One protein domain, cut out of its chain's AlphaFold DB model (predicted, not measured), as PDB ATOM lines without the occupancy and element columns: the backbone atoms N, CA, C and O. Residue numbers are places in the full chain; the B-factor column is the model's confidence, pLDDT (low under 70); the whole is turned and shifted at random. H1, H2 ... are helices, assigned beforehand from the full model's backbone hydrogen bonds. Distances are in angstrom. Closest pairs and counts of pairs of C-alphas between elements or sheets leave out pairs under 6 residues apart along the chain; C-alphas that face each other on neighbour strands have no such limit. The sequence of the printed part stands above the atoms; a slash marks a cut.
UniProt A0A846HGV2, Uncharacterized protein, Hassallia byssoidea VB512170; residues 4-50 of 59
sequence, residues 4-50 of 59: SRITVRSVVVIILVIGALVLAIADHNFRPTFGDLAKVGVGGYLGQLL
ATOM      1  N   SER A   4     188.555 239.974 236.777       60.81
ATOM      2  CA  SER A   4     187.828 241.005 236.015       60.81
ATOM      3  C   SER A   4     188.469 242.401 236.057       60.81
ATOM      4  O   SER A   4     188.050 243.266 235.294       60.81
ATOM      5  N   ARG A   5     189.441 242.647 236.948       66.62
ATOM      6  CA  ARG A   5     190.175 243.926 237.021       66.62
ATOM      7  C   ARG A   5     191.522 243.892 236.296       66.62
ATOM      8  O   ARG A   5     192.194 244.918 236.224       66.62
ATOM      9  N   ILE A   6     191.926 242.736 235.769       74.12
ATOM     10  CA  ILE A   6     193.176 242.607 235.028       74.12
ATOM     11  C   ILE A   6     192.957 243.213 233.643       74.12
ATOM     12  O   ILE A   6     192.322 242.625 232.773       74.12
ATOM     13  N   THR A   7     193.469 244.426 233.453       84.25
ATOM     14  CA  THR A   7     193.473 245.083 232.146       84.25
ATOM     15  C   THR A   7     194.636 244.529 231.327       84.25
ATOM     16  O   THR A   7     195.685 244.219 231.889       84.25
ATOM     17  N   VAL A   8     194.499 244.460 229.999       88.56
ATOM     18  CA  VAL A   8     195.579 244.036 229.081       88.56
ATOM     19  C   VAL A   8     196.901 244.747 229.399       88.56
ATOM     20  O   VAL A   8     197.948 244.113 229.454       88.56
ATOM     21  N   ARG A   9     196.846 246.045 229.724       85.38
ATOM     22  CA  ARG A   9     198.009 246.830 230.174       85.38
ATOM     23  C   ARG A   9     198.713 246.215 231.386       85.38
ATOM     24  O   ARG A   9     199.930 246.098 231.376       85.38
ATOM     25  N   SER A  10     197.968 245.791 232.403       87.44
ATOM     26  CA  SER A  10     198.526 245.155 233.601       87.44
ATOM     27  C   SER A  10     199.205 243.826 233.273       87.44
ATOM     28  O   SER A  10     200.271 243.547 233.806       87.44
ATOM     29  N   VAL A  11     198.630 243.033 232.362       90.44
ATOM     30  CA  VAL A  11     199.234 241.767 231.907       90.44
ATOM     31  C   VAL A  11     200.558 242.021 231.198       90.44
ATOM     32  O   VAL A  11     201.558 241.385 231.518       90.44
ATOM     33  N   VAL A  12     200.578 242.983 230.274       91.81
ATOM     34  CA  VAL A  12     201.784 243.358 229.527       91.81
ATOM     35  C   VAL A  12     202.892 243.814 230.478       91.81
ATOM     36  O   VAL A  12     204.026 243.362 230.350       91.81
ATOM     37  N   VAL A  13     202.560 244.640 231.475       89.31
ATOM     38  CA  VAL A  13     203.522 245.089 232.496       89.31
ATOM     39  C   VAL A  13     204.065 243.913 233.309       89.31
ATOM     40  O   VAL A  13     205.272 243.823 233.507       89.31
ATOM     41  N   ILE A  14     203.211 242.980 233.739       89.94
ATOM     42  CA  ILE A  14     203.647 241.797 234.499       89.94
ATOM     43  C   ILE A  14     204.609 240.936 233.670       89.94
ATOM     44  O   ILE A  14     205.658 240.538 234.175       89.94
ATOM     45  N   ILE A  15     204.291 240.684 232.396       93.06
ATOM     46  CA  ILE A  15     205.152 239.900 231.499       93.06
ATOM     47  C   ILE A  15     206.503 240.594 231.300       93.06
ATOM     48  O   ILE A  15     207.534 239.933 231.381       93.06
ATOM     49  N   LEU A  16     206.515 241.913 231.088       90.88
ATOM     50  CA  LEU A  16     207.747 242.693 230.937       90.88
ATOM     51  C   LEU A  16     208.637 242.611 232.182       90.88
ATOM     52  O   LEU A  16     209.840 242.397 232.056       90.88
ATOM     53  N   VAL A  17     208.055 242.738 233.377       89.75
ATOM     54  CA  VAL A  17     208.801 242.671 234.644       89.75
ATOM     55  C   VAL A  17     209.401 241.282 234.853       89.75
ATOM     56  O   VAL A  17     210.588 241.164 235.158       89.75
ATOM     57  N   ILE A  18     208.605 240.228 234.657       93.69
ATOM     58  CA  ILE A  18     209.075 238.848 234.817       93.69
ATOM     59  C   ILE A  18     210.134 238.520 233.760       93.69
ATOM     60  O   ILE A  18     211.179 237.969 234.095       93.69
ATOM     61  N   GLY A  19     209.902 238.891 232.501       92.50
ATOM     62  CA  GLY A  19     210.841 238.657 231.407       92.50
ATOM     63  C   GLY A  19     212.187 239.338 231.645       92.50
ATOM     64  O   GLY A  19     213.224 238.692 231.527       92.50
ATOM     65  N   ALA A  20     212.181 240.609 232.057       90.19
ATOM     66  CA  ALA A  20     213.404 241.342 232.376       90.19
ATOM     67  C   ALA A  20     214.153 240.731 233.574       90.19
ATOM     68  O   ALA A  20     215.381 240.658 233.555       90.19
ATOM     69  N   LEU A  21     213.427 240.246 234.588       90.69
ATOM     70  CA  LEU A  21     214.021 239.569 235.743       90.69
ATOM     71  C   LEU A  21     214.691 238.248 235.344       90.69
ATOM     72  O   LEU A  21     215.824 237.988 235.743       90.69
ATOM     73  N   VAL A  22     214.019 237.428 234.533       94.38
ATOM     74  CA  VAL A  22     214.587 236.174 234.014       94.38
ATOM     75  C   VAL A  22     215.836 236.459 233.182       94.38
ATOM     76  O   VAL A  22     216.853 235.787 233.362       94.38
ATOM     77  N   LEU A  23     215.799 237.485 232.329       91.56
ATOM     78  CA  LEU A  23     216.936 237.874 231.498       91.56
ATOM     79  C   LEU A  23     218.135 238.332 232.344       91.56
ATOM     80  O   LEU A  23     219.265 237.982 232.031       91.56
ATOM     81  N   ALA A  24     217.901 239.030 233.458       90.69
ATOM     82  CA  ALA A  24     218.958 239.452 234.385       90.69
ATOM     83  C   ALA A  24     219.610 238.286 235.152       90.69
ATOM     84  O   ALA A  24     220.768 238.373 235.577       90.69
ATOM     85  N   ILE A  25     218.863 237.199 235.363       91.62
ATOM     86  CA  ILE A  25     219.385 235.973 235.979       91.62
ATOM     87  C   ILE A  25     220.182 235.167 234.948       91.62
ATOM     88  O   ILE A  25     221.269 234.693 235.272       91.62
ATOM     89  N   ALA A  26     219.655 235.029 233.729       93.56
ATOM     90  CA  ALA A  26     220.244 234.214 232.668       93.56
ATOM     91  C   ALA A  26     221.454 234.871 231.982       93.56
ATOM     92  O   ALA A  26     222.388 234.166 231.607       93.56
ATOM     93  N   ASP A  27     221.459 236.199 231.835       90.62
ATOM     94  CA  ASP A  27     222.550 236.956 231.223       90.62
ATOM     95  C   ASP A  27     223.132 237.979 232.205       90.62
ATOM     96  O   ASP A  27     222.504 238.968 232.597       90.62
ATOM     97  N   HIS A  28     224.389 237.756 232.585       88.38
ATOM     98  CA  HIS A  28     225.126 238.650 233.472       88.38
ATOM     99  C   HIS A  28     225.328 240.050 232.879       88.38
ATOM    100  O   HIS A  28     225.396 241.014 233.644       88.38
ATOM    101  N   ASN A  29     225.373 240.184 231.551       90.88
ATOM    102  CA  ASN A  29     225.532 241.474 230.877       90.88
ATOM    103  C   ASN A  29     224.254 242.317 230.938       90.88
ATOM    104  O   ASN A  29     224.321 243.541 230.848       90.88
ATOM    105  N   PHE A  30     223.096 241.683 231.143       90.19
ATOM    106  CA  PHE A  30     221.807 242.367 231.230       90.19
ATOM    107  C   PHE A  30     221.497 242.906 232.634       90.19
ATOM    108  O   PHE A  30     220.672 243.805 232.796       90.19
ATOM    109  N   ARG A  31     222.177 242.404 233.672       89.25
ATOM    110  CA  ARG A  31     222.027 242.867 235.065       89.25
ATOM    111  C   ARG A  31     222.087 244.388 235.250       89.25
ATOM    112  O   ARG A  31     221.200 244.899 235.933       89.25
ATOM    113  N   PRO A  32     223.067 245.126 234.687       92.38
ATOM    114  CA  PRO A  32     223.088 246.585 234.801       92.38
ATOM    115  C   PRO A  32     221.836 247.231 234.195       92.38
ATOM    116  O   PRO A  32     221.203 248.055 234.849       92.38
ATOM    117  N   THR A  33     221.403 246.782 233.014       92.00
ATOM    118  CA  THR A  33     220.176 247.269 232.363       92.00
ATOM    119  C   THR A  33     218.931 246.980 233.200       92.00
ATOM    120  O   THR A  33     218.075 247.848 233.364       92.00
ATOM    121  N   PHE A  34     218.829 245.786 233.787       90.31
ATOM    122  CA  PHE A  34     217.754 245.468 234.725       90.31
ATOM    123  C   PHE A  34     217.786 246.374 235.965       90.31
ATOM    124  O   PHE A  34     216.737 246.840 236.410       90.31
ATOM    125  N   GLY A  35     218.977 246.665 236.494       90.69
ATOM    126  CA  GLY A  35     219.170 247.604 237.596       90.69
ATOM    127  C   GLY A  35     218.650 249.006 237.276       90.69
ATOM    128  O   GLY A  35     217.944 249.593 238.098       90.69
ATOM    129  N   ASP A  36     218.917 249.515 236.073       93.38
ATOM    130  CA  ASP A  36     218.405 250.810 235.615       93.38
ATOM    131  C   ASP A  36     216.875 250.812 235.496       93.38
ATOM    132  O   ASP A  36     216.214 251.733 235.983       93.38
ATOM    133  N   LEU A  37     216.294 249.754 234.922       90.44
ATOM    134  CA  LEU A  37     214.840 249.595 234.822       90.44
ATOM    135  C   LEU A  37     214.179 249.552 236.205       90.44
ATOM    136  O   LEU A  37     213.175 250.231 236.437       90.44
ATOM    137  N   ALA A  38     214.757 248.798 237.141       90.25
ATOM    138  CA  ALA A  38     214.280 248.727 238.517       90.25
ATOM    139  C   ALA A  38     214.395 250.088 239.218       90.25
ATOM    140  O   ALA A  38     213.452 250.522 239.879       90.25
ATOM    141  N   LYS A  39     215.511 250.800 239.030       91.25
ATOM    142  CA  LYS A  39     215.735 252.131 239.602       91.25
ATOM    143  C   LYS A  39     214.720 253.151 239.093       91.25
ATOM    144  O   LYS A  39     214.175 253.901 239.898       91.25
ATOM    145  N   VAL A  40     214.433 253.167 237.791       90.75
ATOM    146  CA  VAL A  40     213.410 254.047 237.201       90.75
ATOM    147  C   VAL A  40     212.015 253.675 237.698       90.75
ATOM    148  O   VAL A  40     211.259 254.562 238.088       90.75
ATOM    149  N   GLY A  41     211.677 252.384 237.742       88.25
ATOM    150  CA  GLY A  41     210.373 251.916 238.219       88.25
ATOM    151  C   GLY A  41     210.120 252.260 239.688       88.25
ATOM    152  O   GLY A  41     209.093 252.850 240.022       88.25
ATOM    153  N   VAL A  42     211.081 251.951 240.563       89.12
ATOM    154  CA  VAL A  42     211.013 252.270 241.998       89.12
ATOM    155  C   VAL A  42     211.050 253.779 242.215       89.12
ATOM    156  O   VAL A  42     210.233 254.299 242.967       89.12
ATOM    157  N   GLY A  43     211.943 254.502 241.537       90.69
ATOM    158  CA  GLY A  43     212.044 255.958 241.637       90.69
ATOM    159  C   GLY A  43     210.773 256.675 241.181       90.69
ATOM    160  O   GLY A  43     210.328 257.605 241.846       90.69
ATOM    161  N   GLY A  44     210.147 256.209 240.099       89.81
ATOM    162  CA  GLY A  44     208.862 256.720 239.628       89.81
ATOM    163  C   GLY A  44     207.739 256.474 240.633       89.81
ATOM    164  O   GLY A  44     207.004 257.402 240.962       89.81
ATOM    165  N   TYR A  45     207.649 255.259 241.181       87.44
ATOM    166  CA  TYR A  45     206.654 254.925 242.203       87.44
ATOM    167  C   TYR A  45     206.842 255.744 243.488       87.44
ATOM    168  O   TYR A  45     205.890 256.335 243.995       87.44
ATOM    169  N   LEU A  46     208.075 255.843 243.991       89.06
ATOM    170  CA  LEU A  46     208.397 256.667 245.157       89.06
ATOM    171  C   LEU A  46     208.126 258.153 244.891       89.06
ATOM    172  O   LEU A  46     207.596 258.836 245.761       89.06
ATOM    173  N   GLY A  47     208.424 258.646 243.686       87.88
ATOM    174  CA  GLY A  47     208.116 260.013 243.264       87.88
ATOM    175  C   GLY A  47     206.618 260.321 243.241       87.88
ATOM    176  O   GLY A  47     206.230 261.441 243.550       87.88
ATOM    177  N   GLN A  48     205.776 259.335 242.927       85.12
ATOM    178  CA  GLN A  48     204.316 259.461 243.010       85.12
ATOM    179  C   GLN A  48     203.790 259.394 244.449       85.12
ATOM    180  O   GLN A  48     202.739 259.963 244.738       85.12
ATOM    181  N   LEU A  49     204.490 258.687 245.341       84.38
ATOM    182  CA  LEU A  49     204.141 258.591 246.761       84.38
ATOM    183  C   LEU A  49     204.596 259.800 247.580       84.38
ATOM    184  O   LEU A  49     204.021 260.058 248.634       84.38
ATOM    185  N   LEU A  50     205.624 260.519 247.126       82.75
ATOM    186  CA  LEU A  50     206.063 261.771 247.732       82.75
ATOM    187  C   LEU A  50     204.990 262.846 247.472       82.75
ATOM    188  O   LEU A  50     204.837 263.278 246.327       82.75
TER     189      LEU A  50
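Overview. This is residues 4 to 50 of the 59 residues of an uncharacterized protein of Hassallia byssoidea VB512170 (UniProt A0A846HGV2). Two long helices, H1 and then H2, make an open V: they meet at the tight turn between them, and their other ends spread well apart. Residues 8 to 16 of H1 and 39 to 49 of H2 stand free as the ends of the two arms. The printed part has 47 residues with two named helices and no named strand, and its class is all helix. It is loose, with a radius of gyration of the C-alphas of 12.7 A, and flat, spanning 36 by 29 by 10 A.

Arrangement. H1, residues 8 to 26, and H2, residues 31 to 49, form a helical hairpin. They touch through residues 20 to 25 of H1 and 31 to 34 of H2 alone; the closest C-alphas, of Ala 24 and Arg 31, are 4.6 A apart. They run opposite ways at a steep tilt of 39 degrees. In both helices every O i to N i+4 pair is within hydrogen-bond range.

Along the chain. H1 begins at C-alpha 8 (195.579, 244.036, 229.081) and measures 26.8 A from first to last C-alpha. H2 measures 26.5 A and ends at C-alpha 49 (204.141, 258.591, 246.761).

Size, cuts and confidence. The two farthest C-alphas, of Ser 4 and Asn 29, are 38.1 A apart. The printed part has no cut. Residues 4 to 5 have pLDDT under 70.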